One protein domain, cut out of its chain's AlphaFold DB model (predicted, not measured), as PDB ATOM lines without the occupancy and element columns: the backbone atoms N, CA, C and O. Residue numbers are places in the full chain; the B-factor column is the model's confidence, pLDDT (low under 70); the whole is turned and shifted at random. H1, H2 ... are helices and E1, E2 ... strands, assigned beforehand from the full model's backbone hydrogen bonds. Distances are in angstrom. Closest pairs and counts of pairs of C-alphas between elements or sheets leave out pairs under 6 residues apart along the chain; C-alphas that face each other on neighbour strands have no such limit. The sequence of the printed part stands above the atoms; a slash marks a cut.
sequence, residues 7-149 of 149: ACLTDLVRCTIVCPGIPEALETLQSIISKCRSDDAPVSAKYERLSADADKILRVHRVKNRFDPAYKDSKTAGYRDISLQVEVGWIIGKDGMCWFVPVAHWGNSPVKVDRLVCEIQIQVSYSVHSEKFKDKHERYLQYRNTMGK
ATOM      1  N   ALA A   7     140.080 140.756  87.506       72.19
ATOM      2  CA  ALA A   7     138.659 140.904  87.827       72.19
ATOM      3  C   ALA A   7     138.415 141.239  89.309       72.19
ATOM      4  O   ALA A   7     137.355 141.754  89.660       72.19
ATOM      5  N   CYS A   8     139.399 140.992  90.179       75.62
ATOM      6  CA  CYS A   8     139.326 141.355  91.591       75.62
ATOM      7  C   CYS A   8     139.651 142.837  91.863       75.62
ATOM      8  O   CYS A   8     139.491 143.291  93.000       75.62
ATOM      9  N   LEU A   9     140.123 143.595  90.866       78.88
ATOM     10  CA  LEU A   9     140.385 145.025  91.013       78.88
ATOM     11  C   LEU A   9     139.063 145.796  91.017       78.88
ATOM     12  O   LEU A   9     138.337 145.823  90.029       78.88
ATOM     13  N   THR A  10     138.764 146.452  92.136       80.88
ATOM     14  CA  THR A  10     137.507 147.197  92.322       80.88
ATOM     15  C   THR A  10     137.642 148.701  92.096       80.88
ATOM     16  O   THR A  10     136.657 149.423  92.187       80.88
ATOM     17  N   ASP A  11     138.864 149.187  91.897       80.25
ATOM     18  CA  ASP A  11     139.220 150.607  91.817       80.25
ATOM     19  C   ASP A  11     139.927 150.976  90.504       80.25
ATOM     20  O   ASP A  11     140.431 152.091  90.374       80.25
ATOM     21  N   LEU A  12     139.923 150.067  89.515       86.50
ATOM     22  CA  LEU A  12     140.443 150.331  88.169       86.50
ATOM     23  C   LEU A  12     139.756 151.555  87.548       86.50
ATOM     24  O   LEU A  12     140.408 152.415  86.961       86.50
ATOM     25  N   VAL A  13     138.439 151.642  87.730       89.19
ATOM     26  CA  VAL A  13     137.653 152.845  87.471       89.19
ATOM     27  C   VAL A  13     137.180 153.380  88.811       89.19
ATOM     28  O   VAL A  13     136.503 152.689  89.576       89.19
ATOM     29  N   ARG A  14     137.541 154.631  89.095       92.75
ATOM     30  CA  ARG A  14     137.159 155.310  90.326       92.75
ATOM     31  C   ARG A  14     136.793 156.760  90.074       92.75
ATOM     32  O   ARG A  14     137.396 157.415  89.223       92.75
ATOM     33  N   CYS A  15     135.858 157.275  90.856       93.31
ATOM     34  CA  CYS A  15     135.581 158.702  90.913       93.31
ATOM     35  C   CYS A  15     135.456 159.176  92.360       93.31
ATOM     36  O   CYS A  15     135.094 158.418  93.264       93.31
ATOM     37  N   THR A  16     135.768 160.450  92.570       92.81
ATOM     38  CA  THR A  16     135.617 161.115  93.861       92.81
ATOM     39  C   THR A  16     134.672 162.291  93.686       92.81
ATOM     40  O   THR A  16     134.899 163.146  92.834       92.81
ATOM     41  N   ILE A  17     133.625 162.334  94.502       93.44
ATOM     42  CA  ILE A  17     132.684 163.445  94.590       93.44
ATOM     43  C   ILE A  17     132.995 164.186  95.885       93.44
ATOM     44  O   ILE A  17     132.942 163.602  96.969       93.44
ATOM     45  N   VAL A  18     133.355 165.462  95.768       91.88
ATOM     46  CA  VAL A  18     133.653 166.320  96.919       91.88
ATOM     47  C   VAL A  18     132.447 167.210  97.186       91.88
ATOM     48  O   VAL A  18     132.112 168.079  96.387       91.88
ATOM     49  N   CYS A  19     131.797 166.981  98.319       91.25
ATOM     50  CA  CYS A  19     130.613 167.704  98.761       91.25
ATOM     51  C   CYS A  19     131.002 168.843  99.717       91.25
ATOM     52  O   CYS A  19     131.952 168.685 100.490       91.25
ATOM     53  N   PRO A  20     130.289 169.982  99.734       90.25
ATOM     54  CA  PRO A  20     130.576 171.077 100.661       90.25
ATOM     55  C   PRO A  20     130.477 170.661 102.136       90.25
ATOM     56  O   PRO A  20     131.402 170.939 102.903       90.25
ATOM     57  N   GLY A  21     129.419 169.936 102.508       88.56
ATOM     58  CA  GLY A  21     129.135 169.486 103.866       88.56
ATOM     59  C   GLY A  21     128.620 168.043 103.938       88.56
ATOM     60  O   GLY A  21     128.551 167.316 102.944       88.56
ATOM     61  N   ILE A  22     128.291 167.613 105.162       88.12
ATOM     62  CA  ILE A  22     127.652 166.310 105.416       88.12
ATOM     63  C   ILE A  22     126.252 166.221 104.780       88.12
ATOM     64  O   ILE A  22     125.967 165.167 104.211       88.12
ATOM     65  N   PRO A  23     125.385 167.256 104.836       91.81
ATOM     66  CA  PRO A  23     124.064 167.188 104.208       91.81
ATOM     67  C   PRO A  23     124.140 166.886 102.706       91.81
ATOM     68  O   PRO A  23     123.514 165.937 102.244       91.81
ATOM     69  N   GLU A  24     124.997 167.588 101.965       94.25
ATOM     70  CA  GLU A  24     125.159 167.387 100.521       94.25
ATOM     71  C   GLU A  24     125.793 166.023 100.204       94.25
ATOM     72  O   GLU A  24     125.470 165.394  99.195       94.25
ATOM     73  N   ALA A  25     126.679 165.525 101.075       91.25
ATOM     74  CA  ALA A  25     127.220 164.172 100.960       91.25
ATOM     75  C   ALA A  25     126.138 163.100 101.166       91.25
ATOM     76  O   ALA A  25     126.141 162.085 100.465       91.25
ATOM     77  N   LEU A  26     125.201 163.325 102.093       91.69
ATOM     78  CA  LEU A  26     124.063 162.437 102.320       91.69
ATOM     79  C   LEU A  26     123.100 162.452 101.130       91.69
ATOM     80  O   LEU A  26     122.704 161.383 100.671       91.69
ATOM     81  N   GLU A  27     122.773 163.625 100.592       94.94
ATOM     82  CA  GLU A  27     121.948 163.760  99.383       94.94
ATOM     83  C   GLU A  27     122.601 163.074  98.176       94.94
ATOM     84  O   GLU A  27     121.951 162.325  97.445       94.94
ATOM     85  N   THR A  28     123.913 163.255  98.004       95.06
ATOM     86  CA  THR A  28     124.694 162.584  96.954       95.06
ATOM     87  C   THR A  28     124.630 161.067  97.110       95.06
ATOM     88  O   THR A  28     124.362 160.352  96.142       95.06
ATOM     89  N   LEU A  29     124.833 160.562  98.330       93.50
ATOM     90  CA  LEU A  29     124.721 159.138  98.629       93.50
ATOM     91  C   LEU A  29     123.317 158.619  98.306       93.50
ATOM     92  O   LEU A  29     123.190 157.601  97.634       93.50
ATOM     93  N   GLN A  30     122.269 159.313  98.753       93.06
ATOM     94  CA  GLN A  30     120.880 158.934  98.494       93.06
ATOM     95  C   GLN A  30     120.566 158.914  96.996       93.06
ATOM     96  O   GLN A  30     119.932 157.974  96.525       93.06
ATOM     97  N   SER A  31     121.066 159.890  96.234       94.12
ATOM     98  CA  SER A  31     120.935 159.929  94.777       94.12
ATOM     99  C   SER A  31     121.596 158.715  94.116       94.12
ATOM    100  O   SER A  31     120.960 158.033  93.310       94.12
ATOM    101  N   ILE A  32     122.819 158.354  94.519       93.31
ATOM    102  CA  ILE A  32     123.506 157.155  94.007       93.31
ATOM    103  C   ILE A  32     122.730 155.888  94.377       93.31
ATOM    104  O   ILE A  32     122.438 155.073  93.505       93.31
ATOM    105  N   ILE A  33     122.343 155.736  95.647       90.75
ATOM    106  CA  ILE A  33     121.580 154.576  96.129       90.75
ATOM    107  C   ILE A  33     120.218 154.474  95.432       90.75
ATOM    108  O   ILE A  33     119.764 153.369  95.150       90.75
ATOM    109  N   SER A  34     119.595 155.593  95.055       90.50
ATOM    110  CA  SER A  34     118.361 155.586  94.262       90.50
ATOM    111  C   SER A  34     118.537 154.961  92.875       90.50
ATOM    112  O   SER A  34     117.557 154.507  92.296       90.50
ATOM    113  N   LYS A  35     119.763 154.879  92.350       92.50
ATOM    114  CA  LYS A  35     120.103 154.186  91.094       92.50
ATOM    115  C   LYS A  35     120.629 152.773  91.312       92.50
ATOM    116  O   LYS A  35     120.943 152.079  90.342       92.50
ATOM    117  N   CYS A  36     120.703 152.335  92.562       90.31
ATOM    118  CA  CYS A  36     121.147 151.007  92.922       90.31
ATOM    119  C   CYS A  36     119.970 150.045  93.050       90.31
ATOM    120  O   CYS A  36     118.946 150.362  93.655       90.31
ATOM    121  N   ARG A  37     120.145 148.835  92.531       85.88
ATOM    122  CA  ARG A  37     119.260 147.718  92.833       85.88
ATOM    123  C   ARG A  37     119.687 147.060  94.145       85.88
ATOM    124  O   ARG A  37     120.867 146.756  94.322       85.88
ATOM    125  N   SER A  38     118.723 146.805  95.027       69.62
ATOM    126  CA  SER A  38     118.909 145.964  96.213       69.62
ATOM    127  C   SER A  38     118.651 144.503  95.842       69.62
ATOM    128  O   SER A  38     117.577 144.173  95.340       69.62
ATOM    129  N   ASP A  39     119.617 143.620  96.090       64.25
ATOM    130  CA  ASP A  39     119.488 142.190  95.771       64.25
ATOM    131  C   ASP A  39     118.658 141.404  96.825       64.25
ATOM    132  O   ASP A  39     118.381 140.223  96.630       64.25
ATOM    133  N   ASP A  40     118.163 142.062  97.885       55.22
ATOM    134  CA  ASP A  40     117.449 141.443  99.024       55.22
ATOM    135  C   ASP A  40     115.955 141.107  98.788       55.22
ATOM    136  O   ASP A  40     115.237 140.732  99.717       55.22
ATOM    137  N   ALA A  41     115.432 141.229  97.563       48.06
ATOM    138  CA  ALA A  41     114.001 141.027  97.300       48.06
ATOM    139  C   ALA A  41     113.662 139.589  96.821       48.06
ATOM    140  O   ALA A  41     114.204 139.131  95.811       48.06
ATOM    141  N   PRO A  42     112.686 138.884  97.438       47.53
ATOM    142  CA  PRO A  42     112.358 137.481  97.135       47.53
ATOM    143  C   PRO A  42     111.869 137.282  95.693       47.53
ATOM    144  O   PRO A  42     111.099 138.090  95.204       47.53
ATOM    145  N   VAL A  43     112.262 136.208  95.004       54.59
ATOM    146  CA  VAL A  43     112.154 135.980  93.534       54.59
ATOM    147  C   VAL A  43     110.725 136.045  92.922       54.59
ATOM    148  O   VAL A  43     110.573 136.063  91.702       54.59
ATOM    149  N   SER A  44     109.659 136.138  93.719       48.41
ATOM    150  CA  SER A  44     108.273 135.845  93.311       48.41
ATOM    151  C   SER A  44     107.508 136.906  92.489       48.41
ATOM    152  O   SER A  44     106.357 136.659  92.154       48.41
ATOM    153  N   ALA A  45     108.099 138.041  92.092       54.66
ATOM    154  CA  ALA A  45     107.395 139.081  91.314       54.66
ATOM    155  C   ALA A  45     108.240 139.617  90.143       54.66
ATOM    156  O   ALA A  45     108.660 140.772  90.116       54.66
ATOM    157  N   LYS A  46     108.554 138.749  89.175       53.84
ATOM    158  CA  LYS A  46     109.542 139.034  88.118       53.84
ATOM    159  C   LYS A  46     109.117 140.136  87.129       53.84
ATOM    160  O   LYS A  46     109.993 140.812  86.607       53.84
ATOM    161  N   TYR A  47     107.816 140.332  86.883       53.59
ATOM    162  CA  TYR A  47     107.323 141.253  85.843       53.59
ATOM    163  C   TYR A  47     107.027 142.676  86.342       53.59
ATOM    164  O   TYR A  47     107.456 143.624  85.692       53.59
ATOM    165  N   GLU A  48     106.405 142.857  87.515       56.31
ATOM    166  CA  GLU A  48     106.206 144.199  88.106       56.31
ATOM    167  C   GLU A  48     107.527 144.868  88.518       56.31
ATOM    168  O   GLU A  48     107.642 146.090  88.521       56.31
ATOM    169  N   ARG A  49     108.568 144.078  88.809       58.44
ATOM    170  CA  ARG A  49     109.889 144.607  89.178       58.44
ATOM    171  C   ARG A  49     110.695 145.151  88.010       58.44
ATOM    172  O   ARG A  49     111.563 145.983  88.231       58.44
ATOM    173  N   LEU A  50     110.435 144.704  86.779       59.34
ATOM    174  CA  LEU A  50     111.197 145.172  85.616       59.34
ATOM    175  C   LEU A  50     110.930 146.652  85.318       59.34
ATOM    176  O   LEU A  50     111.853 147.353  84.918       59.34
ATOM    177  N   SER A  51     109.703 147.137  85.540       62.06
ATOM    178  CA  SER A  51     109.381 148.558  85.368       62.06
ATOM    179  C   SER A  51     109.905 149.411  86.525       62.06
ATOM    180  O   SER A  51     110.437 150.491  86.283       62.06
ATOM    181  N   ALA A  52     109.815 148.915  87.763       68.19
ATOM    182  CA  ALA A  52     110.326 149.605  88.949       68.19
ATOM    183  C   ALA A  52     111.863 149.707  88.971       68.19
ATOM    184  O   ALA A  52     112.403 150.681  89.492       68.19
ATOM    185  N   ASP A  53     112.556 148.729  88.374       77.88
ATOM    186  CA  ASP A  53     114.019 148.689  88.309       77.88
ATOM    187  C   ASP A  53     114.596 149.273  87.007       77.88
ATOM    188  O   ASP A  53     115.807 149.201  86.782       77.88
ATOM    189  N   ALA A  54     113.760 149.846  86.135       81.75
ATOM    190  CA  ALA A  54     114.189 150.334  84.824       81.75
ATOM    191  C   ALA A  54     115.265 151.432  84.911       81.75
ATOM    192  O   ALA A  54     116.063 151.586  83.990       81.75
ATOM    193  N   ASP A  55     115.322 152.175  86.020       87.00
ATOM    194  CA  ASP A  55     116.320 153.217  86.263       87.00
ATOM    195  C   ASP A  55     117.478 152.769  87.177       87.00
ATOM    196  O   ASP A  55     118.389 153.556  87.455       87.00
ATOM    197  N   LYS A  56     117.468 151.509  87.634       92.94
ATOM    198  CA  LYS A  56     118.482 150.942  88.528       92.94
ATOM    199  C   LYS A  56     119.622 150.362  87.705       92.94
ATOM    200  O   LYS A  56     119.599 149.199  87.300       92.94
ATOM    201  N   ILE A  57     120.620 151.191  87.432       94.25
ATOM    202  CA  ILE A  57     121.772 150.848  86.583       94.25
ATOM    203  C   ILE A  57     122.993 150.359  87.375       94.25
ATOM    204  O   ILE A  57     123.962 149.901  86.770       94.25
ATOM    205  N   LEU A  58     122.956 150.442  88.709       94.25
ATOM    206  CA  LEU A  58     124.055 150.048  89.592       94.25
ATOM    207  C   LEU A  58     123.657 148.872  90.492       94.25
ATOM    208  O   LEU A  58     122.531 148.811  90.987       94.25
ATOM    209  N   ARG A  59     124.598 147.974  90.783       92.75
ATOM    210  CA  ARG A  59     124.499 147.008  91.892       92.75
ATOM    211  C   ARG A  59     125.539 147.354  92.952       92.75
ATOM    212  O   ARG A  59     126.714 147.476  92.626       92.75
ATOM    213  N   VAL A  60     125.142 147.480  94.217       91.12
ATOM    214  CA  VAL A  60     126.092 147.734  95.316       91.12
ATOM    215  C   VAL A  60     126.705 146.419  95.782       91.12
ATOM    216  O   VAL A  60     125.988 145.517  96.194       91.12
ATOM    217  N   HIS A  61     128.034 146.335  95.775       88.50
ATOM    218  CA  HIS A  61     128.783 145.208  96.345       88.50
ATOM    219  C   HIS A  61     129.244 145.490  97.770       88.50
ATOM    220  O   HIS A  61     129.266 144.603  98.620       88.50
ATOM    221  N   ARG A  62     129.653 146.734  98.042       88.81
ATOM    222  CA  ARG A  62     130.209 147.104  99.344       88.81
ATOM    223  C   ARG A  62     130.024 148.580  99.643       88.81
ATOM    224  O   ARG A  62     130.242 149.423  98.780       88.81
ATOM    225  N   VAL A  63     129.748 148.883 100.908       89.31
ATOM    226  CA  VAL A  63     129.777 150.244 101.450       89.31
ATOM    227  C   VAL A  63     130.797 150.301 102.582       89.31
ATOM    228  O   VAL A  63     130.771 149.492 103.507       89.31
ATOM    229  N   LYS A  64     131.725 151.253 102.511       88.31
ATOM    230  CA  LYS A  64     132.667 151.590 103.581       88.31
ATOM    231  C   LYS A  64     132.319 152.989 104.076       88.31
ATOM    232  O   LYS A  64     132.733 153.974 103.471       88.31
ATOM    233  N   ASN A  65     131.565 153.066 105.167       87.44
ATOM    234  CA  ASN A  65     131.243 154.330 105.818       87.44
ATOM    235  C   ASN A  65     132.306 154.663 106.874       87.44
ATOM    236  O   ASN A  65     132.294 154.083 107.957       87.44
ATOM    237  N   ARG A  66     133.222 155.592 106.577       83.88
ATOM    238  CA  ARG A  66     134.246 156.029 107.543       83.88
ATOM    239  C   ARG A  66     133.777 157.188 108.429       83.88
ATOM    240  O   ARG A  66     134.557 157.677 109.240       83.88
ATOM    241  N   PHE A  67     132.522 157.630 108.301       78.56
ATOM    242  CA  PHE A  67     131.888 158.559 109.243       78.56
ATOM    243  C   PHE A  67     131.250 157.858 110.442       78.56
ATOM    244  O   PHE A  67     130.977 158.529 111.436       78.56
ATOM    245  N   ASP A  68     131.030 156.544 110.358       80.56
ATOM    246  CA  ASP A  68     130.476 155.747 111.449       80.56
ATOM    247  C   ASP A  68     131.393 155.828 112.690       80.56
ATOM    248  O   ASP A  68     132.577 155.493 112.586       80.56
ATOM    249  N   PRO A  69     130.888 156.266 113.862       74.38
ATOM    250  CA  PRO A  69     131.665 156.306 115.102       74.38
ATOM    251  C   PRO A  69     132.231 154.945 115.529       74.38
ATOM    252  O   PRO A  69     133.260 154.899 116.201       74.38
ATOM    253  N   ALA A  70     131.586 153.839 115.145       77.25
ATOM    254  CA  ALA A  70     132.071 152.487 115.398       77.25
ATOM    255  C   ALA A  70     133.212 152.077 114.445       77.25
ATOM    256  O   ALA A  70     133.889 151.067 114.675       77.25
ATOM    257  N   TYR A  71     133.459 152.844 113.378       71.69
ATOM    258  CA  TYR A  71     134.566 152.596 112.466       71.69
ATOM    259  C   TYR A  71     135.890 152.951 113.147       71.69
ATOM    260  O   TYR A  71     136.160 154.106 113.467       71.69
ATOM    261  N   LYS A  72     136.753 151.949 113.341       66.06
ATOM    262  CA  LYS A  72     138.061 152.130 113.991       66.06
ATOM    263  C   LYS A  72     138.963 153.057 113.162       66.06
ATOM    264  O   LYS A  72     139.548 152.645 112.158       66.06
ATOM    265  N   ASP A  73     139.086 154.295 113.624       59.06
ATOM    266  CA  ASP A  73     139.896 155.394 113.078       59.06
ATOM    267  C   ASP A  73     141.392 155.064 112.925       59.06
ATOM    268  O   ASP A  73     142.036 155.495 111.966       59.06
ATOM    269  N   SER A  74     141.923 154.221 113.813       58.88
ATOM    270  CA  SER A  74     143.302 153.714 113.801       58.88
ATOM    271  C   SER A  74     143.703 153.049 112.481       58.88
ATOM    272  O   SER A  74     144.889 152.975 112.174       58.88
ATOM    273  N   LYS A  75     142.736 152.605 111.664       57.50
ATOM    274  CA  LYS A  75     142.979 151.991 110.348       57.50
ATOM    275  C   LYS A  75     142.880 152.956 109.169       57.50
ATOM    276  O   LYS A  75     143.136 152.548 108.038       57.50
ATOM    277  N   THR A  76     142.478 154.207 109.390       58.88
ATOM    278  CA  THR A  76     142.147 155.138 108.301       58.88
ATOM    279  C   THR A  76     143.058 156.348 108.249       58.88
ATOM    280  O   THR A  76     142.820 157.212 107.417       58.88
ATOM    281  N   ALA A  77     144.060 156.469 109.129       60.38
ATOM    282  CA  ALA A  77     144.863 157.693 109.264       60.38
ATOM    283  C   ALA A  77     143.984 158.968 109.360       60.38
ATOM    284  O   ALA A  77     144.376 160.057 108.947       60.38
ATOM    285  N   GLY A  78     142.749 158.822 109.862       61.72
ATOM    286  CA  GLY A  78     141.744 159.875 109.963       61.72
ATOM    287  C   GLY A  78     140.935 160.172 108.692       61.72
ATOM    288  O   GLY A  78     140.221 161.174 108.699       61.72
ATOM    289  N   TYR A  79     141.053 159.417 107.586       63.59
ATOM    290  CA  TYR A  79     140.205 159.591 106.388       63.59
ATOM    291  C   TYR A  79     138.718 159.487 106.765       63.59
ATOM    292  O   TYR A  79     138.323 158.576 107.495       63.59
ATOM    293  N   ARG A  80     137.914 160.448 106.287       75.88
ATOM    294  CA  ARG A  80     136.466 160.548 106.529       75.88
ATOM    295  C   ARG A  80     135.758 160.710 105.193       75.88
ATOM    296  O   ARG A  80     135.715 161.798 104.634       75.88
ATOM    297  N   ASP A  81     135.279 159.597 104.677       86.12
ATOM    298  CA  ASP A  81     134.619 159.471 103.387       86.12
ATOM    299  C   ASP A  81     133.635 158.290 103.420       86.12
ATOM    300  O   ASP A  81     133.624 157.468 104.347       86.12
ATOM    301  N   ILE A  82     132.796 158.213 102.394       90.56
ATOM    302  CA  ILE A  82     131.977 157.039 102.098       90.56
ATOM    303  C   ILE A  82     132.496 156.458 100.791       90.56
ATOM    304  O   ILE A  82     132.471 157.127  99.766       90.56
ATOM    305  N   SER A  83     132.976 155.219 100.824       91.88
ATOM    306  CA  SER A  83     133.449 154.504  99.636       91.88
ATOM    307  C   SER A  83     132.455 153.403  99.277       91.88
ATOM    308  O   SER A  83     132.168 152.517 100.084       91.88
ATOM    309  N   LEU A  84     131.909 153.487  98.069       93.38
ATOM    310  CA  LEU A  84     130.950 152.557  97.488       93.38
ATOM    311  C   LEU A  84     131.666 151.744  96.411       93.38
ATOM    312  O   LEU A  84     132.260 152.316  95.503       93.38
ATOM    313  N   GLN A  85     131.584 150.421  96.492       93.38
ATOM    314  CA  GLN A  85     131.930 149.545  95.376       93.38
ATOM    315  C   GLN A  85     130.634 149.179  94.671       93.38
ATOM    316  O   GLN A  85     129.763 148.538  95.267       93.38
ATOM    317  N   VAL A  86     130.502 149.625  93.427       93.25
ATOM    318  CA  VAL A  86     129.307 149.431  92.609       93.25
ATOM    319  C   VAL A  86     129.676 148.731  91.313       93.25
ATOM    320  O   VAL A  86     130.701 149.029  90.718       93.25
ATOM    321  N   GLU A  87     128.851 147.794  90.873       93.69
ATOM    322  CA  GLU A  87     128.963 147.175  89.558       93.69
ATOM    323  C   GLU A  87     128.036 147.901  88.592       93.69
ATOM    324  O   GLU A  87     126.881 148.188  88.918       93.69
ATOM    325  N   VAL A  88     128.557 148.187  87.406       94.06
ATOM    326  CA  VAL A  88     127.820 148.776  86.292       94.06
ATOM    327  C   VAL A  88     127.901 147.842  85.095       94.06
ATOM    328  O   VAL A  88     128.932 147.206  84.867       94.06
ATOM    329  N   GLY A  89     126.807 147.752  84.342       94.44
ATOM    330  CA  GLY A  89     126.721 146.973  83.115       94.44
ATOM    331  C   GLY A  89     126.467 147.878  81.920       94.44
ATOM    332  O   GLY A  89     125.649 148.797  82.005       94.44
ATOM    333  N   TRP A  90     127.144 147.620  80.806       95.50
ATOM    334  CA  TRP A  90     126.959 148.372  79.570       95.50
ATOM    335  C   TRP A  90     126.980 147.472  78.337       95.50
ATOM    336  O   TRP A  90     127.432 146.325  78.366       95.50
ATOM    337  N   ILE A  91     126.474 148.025  77.239       95.44
ATOM    338  CA  ILE A  91     126.596 147.473  75.892       95.44
ATOM    339  C   ILE A  91     127.115 148.554  74.952       95.44
ATOM    340  O   ILE A  91     126.887 149.745  75.173       95.44
ATOM    341  N   ILE A  92     127.778 148.128  73.883       94.94
ATOM    342  CA  ILE A  92     128.125 148.998  72.761       94.94
ATOM    343  C   ILE A  92     127.117 148.738  71.643       94.94
ATOM    344  O   ILE A  92     126.983 147.611  71.162       94.94
ATOM    345  N   GLY A  93     126.361 149.772  71.275       90.25
ATOM    346  CA  GLY A  93     125.395 149.730  70.185       90.25
ATOM    347  C   GLY A  93     126.073 149.574  68.822       90.25
ATOM    348  O   GLY A  93     127.282 149.747  68.673       90.25
ATOM    349  N   LYS A  94     125.283 149.267  67.786       89.94
ATOM    350  CA  LYS A  94     125.790 149.183  66.399       89.94
ATOM    351  C   LYS A  94     126.311 150.525  65.872       89.94
ATOM    352  O   LYS A  94     127.104 150.548  64.941       89.94
ATOM    353  N   ASP A  95     125.848 151.614  66.467       93.25
ATOM    354  CA  ASP A  95     126.301 152.988  66.254       93.25
ATOM    355  C   ASP A  95     127.621 153.310  66.982       93.25
ATOM    356  O   ASP A  95     128.133 154.418  66.856       93.25
ATOM    357  N   GLY A  96     128.175 152.360  67.742       91.56
ATOM    358  CA  GLY A  96     129.367 152.553  68.567       91.56
ATOM    359  C   GLY A  96     129.097 153.271  69.891       91.56
ATOM    360  O   GLY A  96     130.038 153.493  70.653       91.56
ATOM    361  N   MET A  97     127.844 153.619  70.197       93.31
ATOM    362  CA  MET A  97     127.501 154.317  71.435       93.31
ATOM    363  C   MET A  97     127.467 153.359  72.622       93.31
ATOM    364  O   MET A  97     127.000 152.222  72.522       93.31
ATOM    365  N   CYS A  98     127.946 153.835  73.769       92.88
ATOM    366  CA  CYS A  98     127.899 153.094  75.022       92.88
ATOM    367  C   CYS A  98     126.590 153.385  75.756       92.88
ATOM    368  O   CYS A  98     126.271 154.542  76.030       92.88
ATOM    369  N   TRP A  99     125.862 152.329  76.107       93.25
ATOM    370  CA  TRP A  99     124.597 152.421  76.825       93.25
ATOM    371  C   TRP A  99     124.669 151.629  78.121       93.25
ATOM    372  O   TRP A  99     124.972 150.433  78.108       93.25
ATOM    373  N   PHE A 100     124.355 152.281  79.240       94.06
ATOM    374  CA  PHE A 100     124.181 151.581  80.506       94.06
ATOM    375  C   PHE A 100     122.921 150.724  80.468       94.06
ATOM    376  O   PHE A 100     121.864 151.158  80.012       94.06
ATOM    377  N   VAL A 101     123.044 149.501  80.972       93.06
ATOM    378  CA  VAL A 101     121.953 148.533  81.014       93.06
ATOM    379  C   VAL A 101     121.454 148.426  82.452       93.06
ATOM    380  O   VAL A 101     122.272 148.192  83.347       93.06
ATOM    381  N   PRO A 102     120.140 148.539  82.709       93.12
ATOM    382  CA  PRO A 102     119.598 148.324  84.044       93.12
ATOM    383  C   PRO A 102     119.927 146.920  84.558       93.12
ATOM    384  O   PRO A 102     119.888 145.943  83.802       93.12
ATOM    385  N   VAL A 103     120.207 146.800  85.858       91.94
ATOM    386  CA  VAL A 103     120.677 145.552  86.490       91.94
ATOM    387  C   VAL A 103     119.723 144.386  86.220       91.94
ATOM    388  O   VAL A 103     120.152 143.249  86.017       91.94
ATOM    389  N   ALA A 104     118.419 144.666  86.146       88.25
ATOM    390  CA  ALA A 104     117.388 143.665  85.886       88.25
ATOM    391  C   ALA A 104     117.510 142.953  84.530       88.25
ATOM    392  O   ALA A 104     117.001 141.839  84.372       88.25
ATOM    393  N   HIS A 105     118.206 143.562  83.572       88.94
ATOM    394  CA  HIS A 105     118.356 143.031  82.224       88.94
ATOM    395  C   HIS A 105     119.688 142.324  81.987       88.94
ATOM    396  O   HIS A 105     119.822 141.653  80.970       88.94
ATOM    397  N   TRP A 106     120.652 142.381  82.912       90.75
ATOM    398  CA  TRP A 106     121.986 141.808  82.679       90.75
ATOM    399  C   TRP A 106     121.961 140.310  82.344       90.75
ATOM    400  O   TRP A 106     122.733 139.864  81.502       90.75
ATOM    401  N   GLY A 107     121.058 139.539  82.962       86.00
ATOM    402  CA  GLY A 107     120.920 138.095  82.718       86.00
ATOM    403  C   GLY A 107     119.954 137.701  81.594       86.00
ATOM    404  O   GLY A 107     119.941 136.540  81.205       86.00
ATOM    405  N   ASN A 108     119.141 138.635  81.087       84.56
ATOM    406  CA  ASN A 108     118.118 138.366  80.060       84.56
ATOM    407  C   ASN A 108     118.329 139.202  78.786       84.56
ATOM    408  O   ASN A 108     117.453 139.247  77.924       84.56
ATOM    409  N   SER A 109     119.451 139.914  78.691       82.25
ATOM    410  CA  SER A 109     119.767 140.749  77.540       82.25
ATOM    411  C   SER A 109     120.055 139.868  76.318       82.25
ATOM    412  O   SER A 109     120.806 138.898  76.437       82.25
ATOM    413  N   PRO A 110     119.515 140.204  75.131       85.81
ATOM    414  CA  PRO A 110     119.811 139.478  73.893       85.81
ATOM    415  C   PRO A 110     121.268 139.651  73.438       85.81
ATOM    416  O   PRO A 110     121.747 138.906  72.589       85.81
ATOM    417  N   VAL A 111     121.972 140.643  73.992       88.44
ATOM    418  CA  VAL A 111     123.392 140.918  73.751       88.44
ATOM    419  C   VAL A 111     124.151 140.777  75.066       88.44
ATOM    420  O   VAL A 111     123.633 141.141  76.125       88.44
ATOM    421  N   LYS A 112     125.387 140.275  75.006       91.88
ATOM    422  CA  LYS A 112     126.271 140.199  76.173       91.88
ATOM    423  C   LYS A 112     126.437 141.592  76.792       91.88
ATOM    424  O   LYS A 112     126.866 142.518  76.113       91.88
ATOM    425  N   VAL A 113     126.120 141.706  78.080       94.62
ATOM    426  CA  VAL A 113     126.378 142.909  78.880       94.62
ATOM    427  C   VAL A 113     127.762 142.776  79.503       94.62
ATOM    428  O   VAL A 113     128.004 141.847  80.281       94.62
ATOM    429  N   ASP A 114     128.669 143.685  79.156       93.56
ATOM    430  CA  ASP A 114     129.956 143.797  79.837       93.56
ATOM    431  C   ASP A 114     129.761 144.513  81.172       93.56
ATOM    432  O   ASP A 114     128.871 145.351  81.320       93.56
ATOM    433  N   ARG A 115     130.543 144.114  82.176       92.81
ATOM    434  CA  ARG A 115     130.363 144.546  83.564       92.81
ATOM    435  C   ARG A 115     131.698 144.883  84.196       92.81
ATOM    436  O   ARG A 115     132.702 144.233  83.911       92.81
ATOM    437  N   LEU A 116     131.684 145.870  85.080       91.88
ATOM    438  CA  LEU A 116     132.856 146.287  85.836       91.88
ATOM    439  C   LEU A 116     132.441 146.775  87.215       91.88
ATOM    440  O   LEU A 116     131.431 147.466  87.356       91.88
ATOM    441  N   VAL A 117     133.250 146.432  88.215       92.50
ATOM    442  CA  VAL A 117     133.160 147.031  89.543       92.50
ATOM    443  C   VAL A 117     133.986 148.314  89.560       92.50
ATOM    444  O   VAL A 117     135.173 148.306  89.241       92.50
ATOM    445  N   CYS A 118     133.343 149.402  89.960       92.75
ATOM    446  CA  CYS A 118     133.918 150.728  90.102       92.75
ATOM    447  C   CYS A 118     133.883 151.164  91.572       92.75
ATOM    448  O   CYS A 118     133.002 150.753  92.336       92.75
ATOM    449  N   GLU A 119     134.791 152.063  91.952       94.75
ATOM    450  CA  GLU A 119     134.785 152.696  93.273       94.75
ATOM    451  C   GLU A 119     134.301 154.151  93.190       94.75
ATOM    452  O   GLU A 119     134.885 154.979  92.493       94.75
ATOM    453  N   ILE A 120     133.251 154.487  93.940       94.88
ATOM    454  CA  ILE A 120     132.780 155.866  94.118       94.88
ATOM    455  C   ILE A 120     133.124 156.306  95.536       94.88
ATOM    456  O   ILE A 120     132.702 155.677  96.506       94.88
ATOM    457  N   GLN A 121     133.878 157.393  95.670       93.62
ATOM    458  CA  GLN A 121     134.220 157.989  96.960       93.62
ATOM    459  C   GLN A 121     133.475 159.309  97.144       93.62
ATOM    460  O   GLN A 121     133.617 160.218  96.334       93.62
ATOM    461  N   ILE A 122     132.723 159.441  98.230       93.50
ATOM    462  CA  ILE A 122     132.058 160.681  98.630       93.50
ATOM    463  C   ILE A 122     132.847 161.275  99.788       93.50
ATOM    464  O   ILE A 122     132.968 160.661 100.852       93.50
ATOM    465  N   GLN A 123     133.401 162.461  99.574       90.69
ATOM    466  CA  GLN A 123     134.235 163.173 100.535       90.69
ATOM    467  C   GLN A 123     133.597 164.511 100.877       90.69
ATOM    468  O   GLN A 123     132.866 165.077 100.072       90.69
ATOM    469  N   VAL A 124     133.897 165.046 102.060       87.00
ATOM    470  CA  VAL A 124     133.422 166.380 102.449       87.00
ATOM    471  C   VAL A 124     134.571 167.379 102.375       87.00
ATOM    472  O   VAL A 124     135.678 167.072 102.808       87.00
ATOM    473  N   SER A 125     134.331 168.578 101.858       82.00
ATOM    474  CA  SER A 125     135.349 169.584 101.533       82.00
ATOM    475  C   SER A 125     136.319 169.863 102.690       82.00
ATOM    476  O   SER A 125     137.534 169.799 102.507       82.00
ATOM    477  N   TYR A 126     135.816 170.048 103.916       72.25
ATOM    478  CA  TYR A 126     136.659 170.267 105.097       72.25
ATOM    479  C   TYR A 126     137.562 169.061 105.416       72.25
ATOM    480  O   TYR A 126     138.640 169.220 105.983       72.25
ATOM    481  N   SER A 127     137.154 167.843 105.046       66.25
ATOM    482  CA  SER A 127     137.945 166.621 105.241       66.25
ATOM    483  C   SER A 127     139.062 166.448 104.203       66.25
ATOM    484  O   SER A 127     140.028 165.734 104.475       66.25
ATOM    485  N   VAL A 128     138.949 167.137 103.063       61.47
ATOM    486  CA  VAL A 128     139.905 167.114 101.944       61.47
ATOM    487  C   VAL A 128     140.870 168.300 102.009       61.47
ATOM    488  O   VAL A 128     142.061 168.138 101.765       61.47
ATOM    489  N   HIS A 129     140.374 169.485 102.373       59.22
ATOM    490  CA  HIS A 129     141.122 170.741 102.273       59.22
ATOM    491  C   HIS A 129     141.689 171.265 103.594       59.22
ATOM    492  O   HIS A 129     142.456 172.226 103.571       59.22
ATOM    493  N   SER A 130     141.353 170.680 104.752       56.78
ATOM    494  CA  SER A 130     141.965 171.160 105.997       56.78
ATOM    495  C   SER A 130     143.453 170.806 106.054       56.78
ATOM    496  O   SER A 130     143.861 169.693 105.719       56.78
ATOM    497  N   GLU A 131     144.267 171.732 106.556       52.97
ATOM    498  CA  GLU A 131     145.710 171.538 106.736       52.97
ATOM    499  C   GLU A 131     146.048 170.356 107.651       52.97
ATOM    500  O   GLU A 131     147.078 169.713 107.469       52.97
ATOM    501  N   LYS A 132     145.131 169.971 108.554       54.16
ATOM    502  CA  LYS A 132     145.247 168.753 109.375       54.16
ATOM    503  C   LYS A 132     145.292 167.461 108.543       54.16
ATOM    504  O   LYS A 132     145.570 166.399 109.099       54.16
ATOM    505  N   PHE A 133     144.996 167.530 107.243       55.28
ATOM    506  CA  PHE A 133     144.821 166.380 106.359       55.28
ATOM    507  C   PHE A 133     145.770 166.327 105.151       55.28
ATOM    508  O   PHE A 133     145.708 165.338 104.421       55.28
ATOM    509  N   LYS A 134     146.683 167.301 104.984       57.38
ATOM    510  CA  LYS A 134     147.658 167.340 103.871       57.38
ATOM    511  C   LYS A 134     148.603 166.123 103.832       57.38
ATOM    512  O   LYS A 134     148.883 165.629 102.747       57.38
ATOM    513  N   ASP A 135     148.953 165.544 104.986       63.22
ATOM    514  CA  ASP A 135     149.953 164.455 105.073       63.22
ATOM    515  C   ASP A 135     149.347 163.068 105.353       63.22
ATOM    516  O   ASP A 135     150.030 162.127 105.765       63.22
ATOM    517  N   LYS A 136     148.029 162.909 105.180       66.38
ATOM    518  CA  LYS A 136     147.336 161.648 105.500       66.38
ATOM    519  C   LYS A 136     147.822 160.461 104.686       66.38
ATOM    520  O   LYS A 136     147.922 159.364 105.229       66.38
ATOM    521  N   HIS A 137     148.088 160.672 103.398       66.25
ATOM    522  CA  HIS A 137     148.546 159.602 102.522       66.25
ATOM    523  C   HIS A 137     149.915 159.086 102.980       66.25
ATOM    524  O   HIS A 137     150.083 157.884 103.164       66.25
ATOM    525  N   GLU A 138     150.850 159.989 103.283       68.00
ATOM    526  CA  GLU A 138     152.172 159.634 103.808       68.00
ATOM    527  C   GLU A 138     152.094 158.980 105.191       68.00
ATOM    528  O   GLU A 138     152.701 157.930 105.400       68.00
ATOM    529  N   ARG A 139     151.281 159.509 106.116       65.94
ATOM    530  CA  ARG A 139     151.066 158.878 107.434       65.94
ATOM    531  C   ARG A 139     150.430 157.498 107.328       65.94
ATOM    532  O   ARG A 139     150.814 156.592 108.064       65.94
ATOM    533  N   TYR A 140     149.471 157.311 106.421       64.62
ATOM    534  CA  TYR A 140     148.889 155.998 106.155       64.62
ATOM    535  C   TYR A 140     149.937 155.028 105.608       64.62
ATOM    536  O   TYR A 140     150.025 153.901 106.089       64.62
ATOM    537  N   LEU A 141     150.754 155.459 104.641       63.84
ATOM    538  CA  LEU A 141     151.844 154.646 104.104       63.84
ATOM    539  C   LEU A 141     152.830 154.250 105.209       63.84
ATOM    540  O   LEU A 141     153.175 153.075 105.315       63.84
ATOM    541  N   GLN A 142     153.220 155.192 106.072       66.44
ATOM    542  CA  GLN A 142     154.093 154.937 107.219       66.44
ATOM    543  C   GLN A 142     153.468 153.940 108.202       66.44
ATOM    544  O   GLN A 142     154.112 152.953 108.553       66.44
ATOM    545  N   TYR A 143     152.204 154.124 108.592       66.12
ATOM    546  CA  TYR A 143     151.500 153.195 109.481       66.12
ATOM    547  C   TYR A 143     151.402 151.793 108.868       66.12
ATOM    548  O   TYR A 143     151.789 150.815 109.502       66.12
ATOM    549  N   ARG A 144     150.945 151.688 107.613       66.56
ATOM    550  CA  ARG A 144     150.805 150.416 106.891       66.56
ATOM    551  C   ARG A 144     152.138 149.682 106.782       66.56
ATOM    552  O   ARG A 144     152.184 148.479 107.001       66.56
ATOM    553  N   ASN A 145     153.209 150.393 106.436       69.81
ATOM    554  CA  ASN A 145     154.525 149.787 106.248       69.81
ATOM    555  C   ASN A 145     155.180 149.398 107.588       69.81
ATOM    556  O   ASN A 145     155.985 148.473 107.616       69.81
ATOM    557  N   THR A 146     154.827 150.073 108.689       66.75
ATOM    558  CA  THR A 146     155.341 149.759 110.035       66.75
ATOM    559  C   THR A 146     154.561 148.624 110.708       66.75
ATOM    560  O   THR A 146     155.167 147.767 111.337       66.75
ATOM    561  N   MET A 147     153.233 148.588 110.554       58.91
ATOM    562  CA  MET A 147     152.338 147.583 111.162       58.91
ATOM    563  C   MET A 147     152.113 146.346 110.280       58.91
ATOM    564  O   MET A 147     151.464 145.398 110.706       58.91
ATOM    565  N   GLY A 148     152.584 146.378 109.031       52.31
ATOM    566  CA  GLY A 148     152.512 145.268 108.078       52.31
ATOM    567  C   GLY A 148     153.707 144.312 108.129       52.31
ATOM    568  O   GLY A 148     153.876 143.548 107.179       52.31
ATOM    569  N   LYS A 149     154.541 144.389 109.174       43.19
ATOM    570  CA  LYS A 149     155.550 143.374 109.503       43.19
ATOM    571  C   LYS A 149     154.992 142.368 110.496       43.19
ATOM    572  O   LYS A 149     154.342 142.819 111.463       43.19
TER     573      LYS A 149
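This is residues 7 to 149 of the 149 residues of the protein "Hypothetical protein" of Hemiselmis tepida (UniProt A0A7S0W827). A long, strongly twisted wall of five strands has helix H1 packed along one face, while H2 and H4 lie off the sheet toward opposite ends of the elongated whole. The printed part has 143 residues, with E1, H1, H2, E2, E3, E4, E5, H3 and H4 in order. The sheet is branched and mixed, and so is the class, helices and strands. The whole is loose, with a radius of gyration of the C-alphas of 18.5 A and spans of 51 by 30 by 29 A.

E1, residues 14 to 19, is the parallel neighbour of E5, residues 114 to 124; N 17 and O 121 are 2.8 A apart. H1, residues 22 to 34, is on the sheet over E1 and E5, at a height over the sheet of 8.1 A; the closest C-alphas of H1 and E5, Ala 25 and Ile 122, are 6.4 A apart. H2, residues 48 to 52, is not on the sheet. E2, residues 58 to 65, bends by 71 degrees at residue 61. E2, E3, residues 81 to 92, and E4, residues 98 to 100, form a meander, each strand the antiparallel neighbour of the one before, in two hairpins, with N 85 and O 62 2.8 A and N 99 and O 91 2.9 A apart. E2 and E4 lie on one side of E3, antiparallel E5 on the other side, with N 84 and O 120 2.8 A apart. H3, residues 125 to 129, only grazes the sheet; H4, residues 136 to 147, is not on it. Every O i to N i+4 pair is within hydrogen-bond range in H1, H3 and H4; H2 has 0 of 1, and 1 of 2 O i to N i+3 pairs.

E1 begins at C-alpha 14 (137.159, 155.310, 90.326). H1 measures 18.0 A, E3 33.0 A and E5 32.1 A. H4 ends at C-alpha 147 (152.338, 147.583, 111.162).

The farthest C-alphas, Tyr 47 and Thr 146, are 54.4 A apart. The printed part has no cut; links H1 to H2, E2 to E3 and E4 to E5 are long. Residues 38 to 52, 72 to 79 and 127 to 149 have pLDDT under 70.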